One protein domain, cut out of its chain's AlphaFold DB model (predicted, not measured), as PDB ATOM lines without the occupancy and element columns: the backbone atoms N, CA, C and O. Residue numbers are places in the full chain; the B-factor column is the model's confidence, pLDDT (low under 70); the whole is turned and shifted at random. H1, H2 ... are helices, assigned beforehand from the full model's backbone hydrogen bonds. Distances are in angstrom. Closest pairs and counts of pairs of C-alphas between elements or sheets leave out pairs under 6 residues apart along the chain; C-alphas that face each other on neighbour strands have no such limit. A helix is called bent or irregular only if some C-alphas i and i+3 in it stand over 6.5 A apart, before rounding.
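This is residues 26 to 141 of the 234 residues of an uncharacterized protein of Torrubiella hemipterigena (UniProt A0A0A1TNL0). Three helices, H1, H3 and H4, lie roughly side by side as a small, loosely formed bundle, with H4 nearest the middle of the domain. On one side of it H7 packs on H4, with H5 and the small H6 beyond; at the opposite end of the long axis is the loop of residues 26 to 46, while H2 sits near the ends of H1 and H4. The printed part has 116 residues with seven named helices, H1 to H7 in order, and no named strand; the class is all helix. The whole is compact, with a radius of gyration of the C-alphas of 13.5 A and spans of 41 by 32 by 20 A.

Residues 26 to 46 hold no named element. H1, residues 47 to 57, touches H3, residues 81 to 89, at a shallow tilt of 7 degrees, opposite ways; their closest C-alphas, of Cys 52 and Cys 87, are 5.8 A apart. H1 and H4, residues 99 to 109, are near each other. H2, residues 67 to 73, is close to but not clearly touching H5, residues 111 to 121; the closest C-alphas, of Leu 70 and Trp 113, are 7.4 A apart. H3 is close to but not clearly touching H4, with the C-alphas of Phe 88 and Pro 99 closest at 7.5 A. The hub is H7, residues 131 to 140, which touches three helices. It touches H4 at a steep tilt of 47 degrees, the same way, closest at the C-alphas of Ser 107 and Phe 139, 6.1 A apart. It touches H5 at a steep tilt of 47 degrees, opposite ways, closest at the C-alphas of Arg 114 and Val 140, 5.5 A apart. H6, residues 124 to 127, and H7 only just touch, only at the corner, with 3 pairs of C-alphas within 8 A; the closest, of Gln 127 and Ser 134, are 4.8 A apart. Helix packing is mostly crossed, but only just: of 3 touching pairs given a tilt, 1 is at a shallow tilt. H1 is apart from H5, H6 and H7. In H2, H3 and H4 every O i to N i+4 pair is within hydrogen-bond range, against 5 of 7 in H1, 4 of 6 in H7 and 3 of 7 in H5, where 5 of 8 O i to N i+3 pairs are; H6 is too short for an O i to N i+4 pair.

H1 begins at C-alpha 47, (133.421, 96.585, 160.742), and is 15.2 A long from first to last C-alpha. H2 measures 9.9 A, H3 12.1 A, and H4, which begins at C-alpha 99, (144.668, 104.149, 164.348), 15.7 A. H5 measures 13.6 A and is irregular: C-alphas 112 and 115 are 7.7 A apart. H6 measures 5.2 A. H7 measures 14.4 A and ends at C-alpha 140, (145.238, 118.414, 169.208).

The two C-alphas farthest apart, of Ser 31 and Lys 125, are 40.9 A apart. The printed part has no cut. The links H4 to H5, H5 to H6 and H6 to H7 are tight, the other three are short, and no link is long. The mean pLDDT of the printed part is 87.7, and residues 32 to 38 are under 70.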
ATOM      1  N   THR A  26     132.596 110.439 161.142       85.81
ATOM      2  CA  THR A  26     131.972 109.542 162.125       85.81
ATOM      3  C   THR A  26     132.375 108.107 161.937       85.81
ATOM      4  O   THR A  26     132.778 107.689 160.844       85.81
ATOM      5  N   TRP A  27     132.182 107.321 162.984       89.50
ATOM      6  CA  TRP A  27     132.217 105.880 162.876       89.50
ATOM      7  C   TRP A  27     130.817 105.354 162.559       89.50
ATOM      8  O   TRP A  27     129.982 105.205 163.441       89.50
ATOM      9  N   CYS A  28     130.586 105.000 161.298       87.69
ATOM     10  CA  CYS A  28     129.392 104.269 160.884       87.69
ATOM     11  C   CYS A  28     129.745 103.137 159.930       87.69
ATOM     12  O   CYS A  28     130.871 103.052 159.424       87.69
ATOM     13  N   HIS A  29     128.784 102.247 159.695       87.12
ATOM     14  CA  HIS A  29     128.943 101.191 158.706       87.12
ATOM     15  C   HIS A  29     128.863 101.751 157.289       87.12
ATOM     16  O   HIS A  29     128.146 102.710 157.017       87.12
ATOM     17  N   GLU A  30     129.545 101.104 156.344       78.31
ATOM     18  CA  GLU A  30     129.485 101.473 154.924       78.31
ATOM     19  C   GLU A  30     128.043 101.516 154.380       78.31
ATOM     20  O   GLU A  30     127.725 102.335 153.521       78.31
ATOM     21  N   SER A  31     127.137 100.697 154.920       74.12
ATOM     22  CA  SER A  31     125.717 100.698 154.552       74.12
ATOM     23  C   SER A  31     124.947 101.961 154.962       74.12
ATOM     24  O   SER A  31     123.832 102.159 154.487       74.12
ATOM     25  N   GLU A  32     125.513 102.807 155.824       69.94
ATOM     26  CA  GLU A  32     124.874 103.995 156.421       69.94
ATOM     27  C   GLU A  32     125.399 105.311 155.809       69.94
ATOM     28  O   GLU A  32     125.325 106.387 156.398       69.94
ATOM     29  N   LEU A  33     125.952 105.217 154.599       61.66
ATOM     30  CA  LEU A  33     126.625 106.292 153.878       61.66
ATOM     31  C   LEU A  33     125.817 107.606 153.759       61.66
ATOM     32  O   LEU A  33     124.722 107.633 153.202       61.66
ATOM     33  N   ASN A  34     126.464 108.713 154.154       59.25
ATOM     34  CA  ASN A  34     126.101 110.116 153.888       59.25
ATOM     35  C   ASN A  34     124.696 110.542 154.337       59.25
ATOM     36  O   ASN A  34     123.907 111.070 153.547       59.25
ATOM     37  N   VAL A  35     124.398 110.399 155.625       57.81
ATOM     38  CA  VAL A  35     123.239 111.070 156.221       57.81
ATOM     39  C   VAL A  35     123.673 112.476 156.660       57.81
ATOM     40  O   VAL A  35     124.584 112.627 157.465       57.81
ATOM     41  N   ASN A  36     123.047 113.521 156.113       61.97
ATOM     42  CA  ASN A  36     123.178 114.918 156.572       61.97
ATOM     43  C   ASN A  36     124.577 115.573 156.478       61.97
ATOM     44  O   ASN A  36     124.933 116.384 157.327       61.97
ATOM     45  N   GLY A  37     125.370 115.282 155.439       64.12
ATOM     46  CA  GLY A  37     126.654 115.980 155.205       64.12
ATOM     47  C   GLY A  37     127.812 115.511 156.095       64.12
ATOM     48  O   GLY A  37     128.894 116.090 156.074       64.12
ATOM     49  N   VAL A  38     127.588 114.435 156.840       69.31
ATOM     50  CA  VAL A  38     128.601 113.693 157.577       69.31
ATOM     51  C   VAL A  38     129.266 112.663 156.665       69.31
ATOM     52  O   VAL A  38     128.582 111.891 155.986       69.31
ATOM     53  N   ARG A  39     130.597 112.559 156.725       79.19
ATOM     54  CA  ARG A  39     131.346 111.481 156.073       79.19
ATOM     55  C   ARG A  39     131.527 110.277 156.995       79.19
ATOM     56  O   ARG A  39     132.172 110.349 158.038       79.19
ATOM     57  N   CYS A  40     131.019 109.140 156.537       82.50
ATOM     58  CA  CYS A  40     131.153 107.851 157.207       82.50
ATOM     59  C   CYS A  40     132.564 107.266 157.085       82.50
ATOM     60  O   CYS A  40     133.065 107.169 155.980       82.50
ATOM     61  N   LEU A  41     133.196 106.778 158.151       81.19
ATOM     62  CA  LEU A  41     134.501 106.100 158.036       81.19
ATOM     63  C   LEU A  41     134.423 104.587 157.769       81.19
ATOM     64  O   LEU A  41     135.462 103.928 157.717       81.19
ATOM     65  N   GLY A  42     133.227 104.028 157.562       75.56
ATOM     66  CA  GLY A  42     133.013 102.581 157.414       75.56
ATOM     67  C   GLY A  42     133.820 101.903 156.305       75.56
ATOM     68  O   GLY A  42     134.157 100.733 156.429       75.56
ATOM     69  N   TRP A  43     134.202 102.629 155.252       78.06
ATOM     70  CA  TRP A  43     135.029 102.105 154.152       78.06
ATOM     71  C   TRP A  43     136.533 102.084 154.466       78.06
ATOM     72  O   TRP A  43     137.297 101.430 153.759       78.06
ATOM     73  N   GLN A  44     136.984 102.813 155.492       83.06
ATOM     74  CA  GLN A  44     138.405 102.920 155.868       83.06
ATOM     75  C   GLN A  44     138.757 102.096 157.111       83.06
ATOM     76  O   GLN A  44     139.927 102.008 157.492       83.06
ATOM     77  N   MET A  45     137.756 101.496 157.756       88.62
ATOM     78  CA  MET A  45     137.921 100.774 159.009       88.62
ATOM     79  C   MET A  45     137.257  99.396 158.953       88.62
ATOM     80  O   MET A  45     136.210  99.239 158.329       88.62
ATOM     81  N   PRO A  46     137.810  98.386 159.646       91.31
ATOM     82  CA  PRO A  46     137.128  97.109 159.822       91.31
ATOM     83  C   PRO A  46     135.777  97.292 160.528       91.31
ATOM     84  O   PRO A  46     135.690  98.044 161.501       91.31
ATOM     85  N   ASN A  47     134.752  96.536 160.116       92.06
ATOM     86  CA  ASN A  47     133.421  96.585 160.742       92.06
ATOM     87  C   ASN A  47     133.477  96.376 162.259       92.06
ATOM     88  O   ASN A  47     132.838  97.121 162.985       92.06
ATOM     89  N   LYS A  48     134.324  95.465 162.756       94.44
ATOM     90  CA  LYS A  48     134.483  95.244 164.205       94.44
ATOM     91  C   LYS A  48     134.987  96.470 164.963       94.44
ATOM     92  O   LYS A  48     134.707  96.620 166.152       94.44
ATOM     93  N   CYS A  49     135.750  97.330 164.294       94.19
ATOM     94  CA  CYS A  49     136.216  98.564 164.902       94.19
ATOM     95  C   CYS A  49     135.070  99.575 164.982       94.19
ATOM     96  O   CYS A  49     134.841 100.153 166.044       94.19
ATOM     97  N   VAL A  50     134.310  99.714 163.890       93.56
ATOM     98  CA  VAL A  50     133.079 100.517 163.842       93.56
ATOM     99  C   VAL A  50     132.083 100.048 164.908       93.56
ATOM    100  O   VAL A  50     131.638 100.863 165.706       93.56
ATOM    101  N   ASP A  51     131.825  98.741 165.002       95.19
ATOM    102  CA  ASP A  51     130.916  98.118 165.978       95.19
ATOM    103  C   ASP A  51     131.286  98.452 167.428       95.19
ATOM    104  O   ASP A  51     130.423  98.536 168.301       95.19
ATOM    105  N   CYS A  52     132.579  98.635 167.705       96.19
ATOM    106  CA  CYS A  52     133.044  99.021 169.030       96.19
ATOM    107  C   CYS A  52     132.892 100.528 169.281       96.19
ATOM    108  O   CYS A  52     132.521 100.941 170.380       96.19
ATOM    109  N   LEU A  53     133.198 101.351 168.276       94.75
ATOM    110  CA  LEU A  53     133.295 102.803 168.401       94.75
ATOM    111  C   LEU A  53     131.946 103.520 168.277       94.75
ATOM    112  O   LEU A  53     131.644 104.396 169.086       94.75
ATOM    113  N   MET A  54     131.111 103.121 167.321       93.75
ATOM    114  CA  MET A  54     129.823 103.756 167.032       93.75
ATOM    115  C   MET A  54     128.890 103.804 168.259       93.75
ATOM    116  O   MET A  54     128.331 104.864 168.545       93.75
ATOM    117  N   PRO A  55     128.751 102.741 169.086       95.06
ATOM    118  CA  PRO A  55     127.927 102.825 170.291       95.06
ATOM    119  C   PRO A  55     128.446 103.824 171.327       95.06
ATOM    120  O   PRO A  55     127.678 104.265 172.179       95.06
ATOM    121  N   ILE A  56     129.743 104.140 171.324       95.25
ATOM    122  CA  ILE A  56     130.341 105.121 172.240       95.25
ATOM    123  C   ILE A  56     129.969 106.538 171.801       95.25
ATOM    124  O   ILE A  56     129.619 107.358 172.645       95.25
ATOM    125  N   GLU A  57     130.013 106.797 170.496       92.56
ATOM    126  CA  GLU A  57     129.562 108.048 169.882       92.56
ATOM    127  C   GLU A  57     128.064 108.273 170.138       92.56
ATOM    128  O   GLU A  57     127.678 109.277 170.728       92.56
ATOM    129  N   HIS A  58     127.228 107.273 169.842       92.25
ATOM    130  CA  HIS A  58     125.771 107.341 170.024       92.25
ATOM    131  C   HIS A  58     125.299 107.390 171.488       92.25
ATOM    132  O   HIS A  58     124.117 107.611 171.750       92.25
ATOM    133  N   GLN A  59     126.186 107.162 172.462       94.69
ATOM    134  CA  GLN A  59     125.855 107.344 173.880       94.69
ATOM    135  C   GLN A  59     125.766 108.818 174.280       94.69
ATOM    136  O   GLN A  59     125.211 109.109 175.341       94.69
ATOM    137  N   CYS A  60     126.336 109.725 173.487       93.94
ATOM    138  CA  CYS A  60     126.277 111.147 173.762       93.94
ATOM    139  C   CYS A  60     125.034 111.775 173.121       93.94
ATOM    140  O   CYS A  60     124.811 111.588 171.925       93.94
ATOM    141  N   PRO A  61     124.199 112.474 173.909       93.12
ATOM    142  CA  PRO A  61     123.004 113.123 173.394       93.12
ATOM    143  C   PRO A  61     123.347 114.381 172.590       93.12
ATOM    144  O   PRO A  61     124.440 114.929 172.711       93.12
ATOM    145  N   GLY A  62     122.377 114.848 171.807       90.06
ATOM    146  CA  GLY A  62     122.496 116.060 170.999       90.06
ATOM    147  C   GLY A  62     123.029 115.817 169.586       90.06
ATOM    148  O   GLY A  62     123.491 114.729 169.237       90.06
ATOM    149  N   ASP A  63     122.936 116.858 168.762       87.94
ATOM    150  CA  ASP A  63     123.547 116.880 167.433       87.94
ATOM    151  C   ASP A  63     125.071 116.989 167.565       87.94
ATOM    152  O   ASP A  63     125.583 117.521 168.548       87.94
ATOM    153  N   TRP A  64     125.826 116.519 166.578       81.88
ATOM    154  CA  TRP A  64     127.273 116.300 166.731       81.88
ATOM    155  C   TRP A  64     128.125 117.546 166.933       81.88
ATOM    156  O   TRP A  64     129.270 117.456 167.369       81.88
ATOM    157  N   ASP A  65     127.588 118.714 166.606       84.12
ATOM    158  CA  ASP A  65     128.258 119.991 166.818       84.12
ATOM    159  C   ASP A  65     127.688 120.783 168.003       84.12
ATOM    160  O   ASP A  65     128.167 121.893 168.271       84.12
ATOM    161  N   SER A  66     126.690 120.210 168.684       90.69
ATOM    162  CA  SER A  66     126.042 120.793 169.849       90.69
ATOM    163  C   SER A  66     126.957 120.731 171.066       90.69
ATOM    164  O   SER A  66     127.720 119.778 171.250       90.69
ATOM    165  N   ASP A  67     126.843 121.734 171.938       92.88
ATOM    166  CA  ASP A  67     127.603 121.768 173.188       92.88
ATOM    167  C   ASP A  67     127.308 120.539 174.061       92.88
ATOM    168  O   ASP A  67     128.206 120.060 174.734       92.88
ATOM    169  N   GLU A  68     126.093 119.981 174.008       94.38
ATOM    170  CA  GLU A  68     125.708 118.780 174.761       94.38
ATOM    171  C   GLU A  68     126.466 117.528 174.287       94.38
ATOM    172  O   GLU A  68     127.027 116.792 175.110       94.38
ATOM    173  N   PHE A  69     126.525 117.310 172.969       92.88
ATOM    174  CA  PHE A  69     127.271 116.192 172.395       92.88
ATOM    175  C   PHE A  69     128.757 116.340 172.677       92.88
ATOM    176  O   PHE A  69     129.388 115.393 173.154       92.88
ATOM    177  N   LEU A  70     129.293 117.540 172.409       93.25
ATOM    178  CA  LEU A  70     130.681 117.862 172.681       93.25
ATOM    179  C   LEU A  70     130.946 117.586 174.156       93.25
ATOM    180  O   LEU A  70     131.635 116.608 174.414       93.25
ATOM    181  N   ASP A  71     130.302 118.288 175.097       94.00
ATOM    182  CA  ASP A  71     130.481 118.152 176.554       94.00
ATOM    183  C   ASP A  71     130.495 116.694 177.063       94.00
ATOM    184  O   ASP A  71     131.243 116.357 177.989       94.00
ATOM    185  N   CYS A  72     129.731 115.802 176.429       94.69
ATOM    186  CA  CYS A  72     129.749 114.369 176.707       94.69
ATOM    187  C   CYS A  72     130.941 113.611 176.087       94.69
ATOM    188  O   CYS A  72     131.556 112.764 176.752       94.69
ATOM    189  N   PHE A  73     131.244 113.851 174.810       94.75
ATOM    190  CA  PHE A  73     132.075 112.973 173.988       94.75
ATOM    191  C   PHE A  73     133.576 113.278 174.061       94.75
ATOM    192  O   PHE A  73     134.394 112.363 174.205       94.75
ATOM    193  N   CYS A  74     133.963 114.549 173.992       94.19
ATOM    194  CA  CYS A  74     135.371 114.938 173.857       94.19
ATOM    195  C   CYS A  74     136.191 115.330 175.101       94.19
ATOM    196  O   CYS A  74     137.367 115.655 174.893       94.19
ATOM    197  N   PRO A  75     135.724 115.331 176.368       93.69
ATOM    198  CA  PRO A  75     136.674 115.513 177.461       93.69
ATOM    199  C   PRO A  75     137.758 114.425 177.429       93.69
ATOM    200  O   PRO A  75     137.500 113.272 177.086       93.69
ATOM    201  N   ILE A  76     138.980 114.780 177.829       90.25
ATOM    202  CA  ILE A  76     140.064 113.828 178.098       90.25
ATOM    203  C   ILE A  76     140.688 114.223 179.437       90.25
ATOM    204  O   ILE A  76     141.016 115.396 179.617       90.25
ATOM    205  N   PRO A  77     140.857 113.286 180.388       81.50
ATOM    206  CA  PRO A  77     140.664 111.834 180.267       81.50
ATOM    207  C   PRO A  77     139.242 111.332 180.584       81.50
ATOM    208  O   PRO A  77     139.014 110.123 180.599       81.50
ATOM    209  N   THR A  78     138.296 112.213 180.909       75.69
ATOM    210  CA  THR A  78     136.967 111.834 181.422       75.69
ATOM    211  C   THR A  78     135.936 111.582 180.314       75.69
ATOM    212  O   THR A  78     136.150 111.944 179.170       75.69
ATOM    213  N   GLY A  79     134.791 110.969 180.636       81.25
ATOM    214  CA  GLY A  79     133.698 110.764 179.674       81.25
ATOM    215  C   GLY A  79     133.868 109.498 178.828       81.25
ATOM    216  O   GLY A  79     133.945 108.393 179.370       81.25
ATOM    217  N   GLN A  80     133.902 109.647 177.502       92.50
ATOM    218  CA  GLN A  80     133.917 108.527 176.550       92.50
ATOM    219  C   GLN A  80     135.322 108.029 176.182       92.50
ATOM    220  O   GLN A  80     135.481 106.888 175.736       92.50
ATOM    221  N   TRP A  81     136.359 108.840 176.411       91.75
ATOM    222  CA  TRP A  81     137.726 108.545 175.973       91.75
ATOM    223  C   TRP A  81     138.275 107.180 176.433       91.75
ATOM    224  O   TRP A  81     138.796 106.448 175.589       91.75
ATOM    225  N   PRO A  82     138.113 106.737 177.699       92.44
ATOM    226  CA  PRO A  82     138.590 105.415 178.115       92.44
ATOM    227  C   PRO A  82     137.928 104.256 177.355       92.44
ATOM    228  O   PRO A  82     138.554 103.216 177.144       92.44
ATOM    229  N   LYS A  83     136.675 104.425 176.907       94.19
ATOM    230  CA  LYS A  83     135.974 103.419 176.096       94.19
ATOM    231  C   LYS A  83     136.557 103.367 174.683       94.19
ATOM    232  O   LYS A  83     136.832 102.278 174.191       94.19
ATOM    233  N   ILE A  84     136.848 104.526 174.087       93.19
ATOM    234  CA  ILE A  84     137.539 104.626 172.787       93.19
ATOM    235  C   ILE A  84     138.918 103.956 172.880       93.19
ATOM    236  O   ILE A  84     139.278 103.133 172.038       93.19
ATOM    237  N   GLN A  85     139.670 104.234 173.950       91.56
ATOM    238  CA  GLN A  85     140.957 103.584 174.207       91.56
ATOM    239  C   GLN A  85     140.819 102.066 174.370       91.56
ATOM    240  O   GLN A  85     141.670 101.324 173.883       91.56
ATOM    241  N   SER A  86     139.760 101.589 175.027       92.31
ATOM    242  CA  SER A  86     139.484 100.155 175.153       92.31
ATOM    243  C   SER A  86     139.208  99.510 173.792       92.31
ATOM    244  O   SER A  86     139.785  98.461 173.501       92.31
ATOM    245  N   CYS A  87     138.422 100.165 172.928       93.00
ATOM    246  CA  CYS A  87     138.202  99.705 171.557       93.00
ATOM    247  C   CYS A  87     139.510  99.592 170.779       93.00
ATOM    248  O   CYS A  87     139.768  98.568 170.152       93.00
ATOM    249  N   PHE A  88     140.353 100.617 170.886       88.31
ATOM    250  CA  PHE A  88     141.641 100.684 170.215       88.31
ATOM    251  C   PHE A  88     142.648  99.633 170.716       88.31
ATOM    252  O   PHE A  88     143.327  98.977 169.925       88.31
ATOM    253  N   ASN A  89     142.751  99.452 172.033       89.12
ATOM    254  CA  ASN A  89     143.741  98.562 172.643       89.12
ATOM    255  C   ASN A  89     143.339  97.081 172.577       89.12
ATOM    256  O   ASN A  89     144.202  96.212 172.710       89.12
ATOM    257  N   ASN A  90     142.061  96.771 172.354       91.75
ATOM    258  CA  ASN A  90     141.590  95.399 172.206       91.75
ATOM    259  C   ASN A  90     141.764  94.900 170.762       91.75
ATOM    260  O   ASN A  90     141.055  95.317 169.846       91.75
ATOM    261  N   ALA A  91     142.675  93.942 170.573       91.31
ATOM    262  CA  ALA A  91     142.965  93.344 169.271       91.31
ATOM    263  C   ALA A  91     141.740  92.683 168.605       91.31
ATOM    264  O   ALA A  91     141.675  92.639 167.380       91.31
ATOM    265  N   ALA A  92     140.751  92.217 169.380       94.38
ATOM    266  CA  ALA A  92     139.539  91.595 168.841       94.38
ATOM    267  C   ALA A  92     138.672  92.560 168.015       94.38
ATOM    268  O   ALA A  92     137.913  92.113 167.156       94.38
ATOM    269  N   ASN A  93     138.810  93.867 168.256       93.06
ATOM    270  CA  ASN A  93     138.070  94.906 167.546       93.06
ATOM    271  C   ASN A  93     138.779  95.366 166.267       93.06
ATOM    272  O   ASN A  93     138.225  96.159 165.520       93.06
ATOM    273  N   GLU A  94     140.014  94.914 166.016       93.00
ATOM    274  CA  GLU A  94     140.783  95.203 164.794       93.00
ATOM    275  C   GLU A  94     141.088  96.703 164.540       93.00
ATOM    276  O   GLU A  94     141.699  97.055 163.534       93.00
ATOM    277  N   CYS A  95     140.790  97.593 165.495       89.62
ATOM    278  CA  CYS A  95     141.079  99.032 165.414       89.62
ATOM    279  C   CYS A  95     142.577  99.378 165.323       89.62
ATOM    280  O   CYS A  95     142.944 100.486 164.933       89.62
ATOM    281  N   GLN A  96     143.462  98.446 165.681       85.00
ATOM    282  CA  GLN A  96     144.911  98.653 165.637       85.00
ATOM    283  C   GLN A  96     145.458  98.794 164.208       85.00
ATOM    284  O   GLN A  96     146.540  99.356 164.043       85.00
ATOM    285  N   GLY A  97     144.725  98.307 163.196       83.31
ATOM    286  CA  GLY A  97     145.084  98.447 161.781       83.31
ATOM    287  C   GLY A  97     144.852  99.850 161.213       83.31
ATOM    288  O   GLY A  97     145.547 100.233 160.278       83.31
ATOM    289  N   SER A  98     143.951 100.624 161.829       85.81
ATOM    290  CA  SER A  98     143.529 101.953 161.357       85.81
ATOM    291  C   SER A  98     143.513 102.999 162.493       85.81
ATOM    292  O   SER A  98     142.485 103.623 162.763       85.81
ATOM    293  N   PRO A  99     144.624 103.195 163.238       85.06
ATOM    294  CA  PRO A  99     144.668 104.149 164.348       85.06
ATOM    295  C   PRO A  99     144.398 105.581 163.887       85.06
ATOM    296  O   PRO A  99     143.762 106.350 164.600       85.06
ATOM    297  N   SER A 100     144.937 105.953 162.726       85.19
ATOM    298  CA  SER A 100     144.887 107.320 162.217       85.19
ATOM    299  C   SER A 100     143.451 107.736 161.934       85.19
ATOM    300  O   SER A 100     143.079 108.853 162.251       85.19
ATOM    301  N   GLU A 101     142.645 106.823 161.413       88.12
ATOM    302  CA  GLU A 101     141.246 106.991 161.050       88.12
ATOM    303  C   GLU A 101     140.398 107.205 162.307       88.12
ATOM    304  O   GLU A 101     139.606 108.146 162.362       88.12
ATOM    305  N   VAL A 102     140.646 106.423 163.366       90.81
ATOM    306  CA  VAL A 102     139.994 106.601 164.675       90.81
ATOM    307  C   VAL A 102     140.309 107.979 165.264       90.81
ATOM    308  O   VAL A 102     139.396 108.713 165.641       90.81
ATOM    309  N   PHE A 103     141.590 108.363 165.326       90.25
ATOM    310  CA  PHE A 103     141.982 109.663 165.885       90.25
ATOM    311  C   PHE A 103     141.567 110.839 164.991       90.25
ATOM    312  O   PHE A 103     141.245 111.908 165.511       90.25
ATOM    313  N   ASN A 104     141.529 110.657 163.671       86.88
ATOM    314  CA  ASN A 104     141.068 111.671 162.730       86.88
ATOM    315  C   ASN A 104     139.566 111.937 162.896       86.88
ATOM    316  O   ASN A 104     139.174 113.097 162.992       86.88
ATOM    317  N   ALA A 105     138.738 110.893 163.032       89.25
ATOM    318  CA  ALA A 105     137.311 111.060 163.330       89.25
ATOM    319  C   ALA A 105     137.105 111.809 164.646       89.25
ATOM    320  O   ALA A 105     136.459 112.852 164.683       89.25
ATOM    321  N   TYR A 106     137.743 111.314 165.713       91.62
ATOM    322  CA  TYR A 106     137.642 111.912 167.038       91.62
ATOM    323  C   TYR A 106     138.065 113.384 167.032       91.62
ATOM    324  O   TYR A 106     137.340 114.246 167.514       91.62
ATOM    325  N   SER A 107     139.223 113.700 166.452       89.19
ATOM    326  CA  SER A 107     139.723 115.076 166.410       89.19
ATOM    327  C   SER A 107     138.903 116.005 165.515       89.19
ATOM    328  O   SER A 107     138.857 117.203 165.795       89.19
ATOM    329  N   THR A 108     138.241 115.474 164.484       88.00
ATOM    330  CA  THR A 108     137.324 116.239 163.628       88.00
ATOM    331  C   THR A 108     136.031 116.558 164.374       88.00
ATOM    332  O   THR A 108     135.660 117.727 164.452       88.00
ATOM    333  N   MET A 109     135.396 115.561 165.007       87.69
ATOM    334  CA  MET A 109     134.214 115.775 165.859       87.69
ATOM    335  C   MET A 109     134.511 116.771 166.985       87.69
ATOM    336  O   MET A 109     133.734 117.677 167.267       87.69
ATOM    337  N   CYS A 110     135.691 116.653 167.587       91.44
ATOM    338  CA  CYS A 110     136.099 117.436 168.746       91.44
ATOM    339  C   CYS A 110     136.891 118.699 168.393       91.44
ATOM    340  O   CYS A 110     137.518 119.299 169.269       91.44
ATOM    341  N   PHE A 111     136.865 119.131 167.130       88.69
ATOM    342  CA  PHE A 111     137.677 120.247 166.647       88.69
ATOM    343  C   PHE A 111     137.433 121.539 167.436       88.69
ATOM    344  O   PHE A 111     138.389 122.164 167.899       88.69
ATOM    345  N   LYS A 112     136.159 121.898 167.669       88.44
ATOM    346  CA  LYS A 112     135.767 123.086 168.459       88.44
ATOM    347  C   LYS A 112     136.270 123.030 169.908       88.44
ATOM    348  O   LYS A 112     136.320 124.050 170.589       88.44
ATOM    349  N   TRP A 113     136.662 121.849 170.377       89.44
ATOM    350  CA  TRP A 113     137.058 121.600 171.755       89.44
ATOM    351  C   TRP A 113     138.540 121.299 171.951       89.44
ATOM    352  O   TRP A 113     139.006 121.107 173.078       89.44
ATOM    353  N   ARG A 114     139.296 121.343 170.852       89.75
ATOM    354  CA  ARG A 114     140.739 121.137 170.804       89.75
ATOM    355  C   ARG A 114     141.492 121.947 171.856       89.75
ATOM    356  O   ARG A 114     142.366 121.403 172.519       89.75
ATOM    357  N   GLU A 115     141.156 123.226 172.031       88.88
ATOM    358  CA  GLU A 115     141.860 124.099 172.981       88.88
ATOM    359  C   GLU A 115     141.745 123.599 174.426       88.88
ATOM    360  O   GLU A 115     142.736 123.597 175.151       88.88
ATOM    361  N   ARG A 116     140.570 123.092 174.829       90.75
ATOM    362  CA  ARG A 116     140.370 122.529 176.175       90.75
ATOM    363  C   ARG A 116     141.073 121.180 176.334       90.75
ATOM    364  O   ARG A 116     141.616 120.887 177.393       90.75
ATOM    365  N   GLN A 117     141.097 120.365 175.278       91.38
ATOM    366  CA  GLN A 117     141.827 119.092 175.276       91.38
ATOM    367  C   GLN A 117     143.345 119.289 175.339       91.38
ATOM    368  O   GLN A 117     144.043 118.471 175.942       91.38
ATOM    369  N   ALA A 118     143.862 120.354 174.720       90.88
ATOM    370  CA  ALA A 118     145.292 120.606 174.603       90.88
ATOM    371  C   ALA A 118     145.983 120.718 175.967       90.88
ATOM    372  O   ALA A 118     147.099 120.223 176.111       90.88
ATOM    373  N   GLU A 119     145.314 121.274 176.983       90.25
ATOM    374  CA  GLU A 119     145.856 121.366 178.347       90.25
ATOM    375  C   GLU A 119     146.258 119.997 178.914       90.25
ATOM    376  O   GLU A 119     147.288 119.872 179.575       90.25
ATOM    377  N   TYR A 120     145.479 118.951 178.621       91.69
ATOM    378  CA  TYR A 120     145.776 117.593 179.067       91.69
ATOM    379  C   TYR A 120     146.649 116.829 178.067       91.69
ATOM    380  O   TYR A 120     147.654 116.232 178.452       91.69
ATOM    381  N   VAL A 121     146.270 116.830 176.786       92.06
ATOM    382  CA  VAL A 121     146.894 116.001 175.738       92.06
ATOM    383  C   VAL A 121     148.332 116.435 175.457       92.06
ATOM    384  O   VAL A 121     149.195 115.594 175.205       92.06
ATOM    385  N   CYS A 122     148.613 117.737 175.522       92.31
ATOM    386  CA  CYS A 122     149.917 118.292 175.161       92.31
ATOM    387  C   CYS A 122     150.915 118.331 176.317       92.31
ATOM    388  O   CYS A 122     152.083 118.636 176.089       92.31
ATOM    389  N   GLU A 123     150.494 117.982 177.534       92.94
ATOM    390  CA  GLU A 123     151.387 117.813 178.677       92.94
ATOM    391  C   GLU A 123     152.168 116.488 178.533       92.94
ATOM    392  O   GLU A 123     151.555 115.413 178.575       92.94
ATOM    393  N   PRO A 124     153.511 116.510 178.395       91.44
ATOM    394  CA  PRO A 124     154.307 115.304 178.142       91.44
ATOM    395  C   PRO A 124     154.113 114.199 179.186       91.44
ATOM    396  O   PRO A 124     154.135 113.016 178.851       91.44
ATOM    397  N   LYS A 125     153.855 114.570 180.446       93.25
ATOM    398  CA  LYS A 125     153.596 113.610 181.531       93.25
ATOM    399  C   LYS A 125     152.354 112.753 181.288       93.25
ATOM    400  O   LYS A 125     152.340 111.592 181.674       93.25
ATOM    401  N   ASN A 126     151.328 113.297 180.631       90.38
ATOM    402  CA  ASN A 126     150.096 112.561 180.325       90.38
ATOM    403  C   ASN A 126     150.246 111.637 179.104       90.38
ATOM    404  O   ASN A 126     149.381 110.798 178.848       90.38
ATOM    405  N   GLN A 127     151.337 111.783 178.348       90.50
ATOM    406  CA  GLN A 127     151.666 110.960 177.182       90.50
ATOM    407  C   GLN A 127     152.530 109.750 177.565       90.50
ATOM    408  O   GLN A 127     152.546 108.747 176.847       90.50
ATOM    409  N   GLU A 128     153.244 109.824 178.690       89.62
ATOM    410  CA  GLU A 128     154.119 108.759 179.166       89.62
ATOM    411  C   GLU A 128     153.310 107.488 179.473       89.62
ATOM    412  O   GLU A 128     152.377 107.488 180.273       89.62
ATOM    413  N   GLY A 129     153.619 106.391 178.774       83.94
ATOM    414  CA  GLY A 129     152.892 105.123 178.908       83.94
ATOM    415  C   GLY A 129     151.469 105.113 178.324       83.94
ATOM    416  O   GLY A 129     150.819 104.070 178.354       83.94
ATOM    417  N   ASN A 130     150.989 106.222 177.744       87.44
ATOM    418  CA  ASN A 130     149.651 106.334 177.161       87.44
ATOM    419  C   ASN A 130     149.723 106.575 175.646       87.44
ATOM    420  O   ASN A 130     149.657 107.703 175.152       87.44
ATOM    421  N   LEU A 131     149.840 105.480 174.890       85.06
ATOM    422  CA  LEU A 131     150.029 105.516 173.436       85.06
ATOM    423  C   LEU A 131     148.884 106.229 172.694       85.06
ATOM    424  O   LEU A 131     149.124 106.884 171.682       85.06
ATOM    425  N   ALA A 132     147.653 106.138 173.195       86.75
ATOM    426  CA  ALA A 132     146.508 106.810 172.586       86.75
ATOM    427  C   ALA A 132     146.558 108.335 172.784       86.75
ATOM    428  O   ALA A 132     146.342 109.069 171.823       86.75
ATOM    429  N   VAL A 133     146.918 108.822 173.981       89.31
ATOM    430  CA  VAL A 133     147.121 110.268 174.213       89.31
ATOM    431  C   VAL A 133     148.315 110.778 173.405       89.31
ATOM    432  O   VAL A 133     148.211 111.811 172.751       89.31
ATOM    433  N   SER A 134     149.412 110.014 173.355       87.56
ATOM    434  CA  SER A 134     150.587 110.357 172.545       87.56
ATOM    435  C   SER A 134     150.250 110.500 171.056       87.56
ATOM    436  O   SER A 134     150.669 111.467 170.426       87.56
ATOM    437  N   LYS A 135     149.436 109.604 170.480       85.94
ATOM    438  CA  LYS A 135     148.997 109.723 169.077       85.94
ATOM    439  C   LYS A 135     148.084 110.922 168.837       85.94
ATOM    440  O   LYS A 135     148.177 111.546 167.780       85.94
ATOM    441  N   LEU A 136     147.247 111.267 169.814       88.06
ATOM    442  CA  LEU A 136     146.320 112.387 169.710       88.06
ATOM    443  C   LEU A 136     147.035 113.751 169.663       88.06
ATOM    444  O   LEU A 136     146.499 114.704 169.099       88.06
ATOM    445  N   THR A 137     148.274 113.841 170.163       89.31
ATOM    446  CA  THR A 137     149.078 115.078 170.117       89.31
ATOM    447  C   THR A 137     149.185 115.673 168.716       89.31
ATOM    448  O   THR A 137     149.078 116.885 168.570       89.31
ATOM    449  N   ARG A 138     149.302 114.839 167.674       84.44
ATOM    450  CA  ARG A 138     149.403 115.287 166.273       84.44
ATOM    451  C   ARG A 138     148.153 116.000 165.760       84.44
ATOM    452  O   ARG A 138     148.229 116.704 164.762       84.44
ATOM    453  N   PHE A 139     147.017 115.785 166.413       84.38
ATOM    454  CA  PHE A 139     145.727 116.337 166.013       84.38
ATOM    455  C   PHE A 139     145.276 117.485 166.916       84.38
ATOM    456  O   PHE A 139     144.522 118.353 166.477       84.38
ATOM    457  N   VAL A 140     145.707 117.476 168.182       87.75
ATOM    458  CA  VAL A 140     145.238 118.414 169.208       87.75
ATOM    459  C   VAL A 140     146.267 119.489 169.529       87.75
ATOM    460  O   VAL A 140     145.899 120.644 169.738       87.75
ATOM    461  N   CYS A 141     147.549 119.134 169.571       87.81
ATOM    462  CA  CYS A 141     148.577 120.071 169.987       87.81
ATOM    463  C   CYS A 141     148.915 121.045 168.864       87.81
ATOM    464  O   CYS A 141     149.029 120.629 167.709       87.81
TER     465      CYS A 141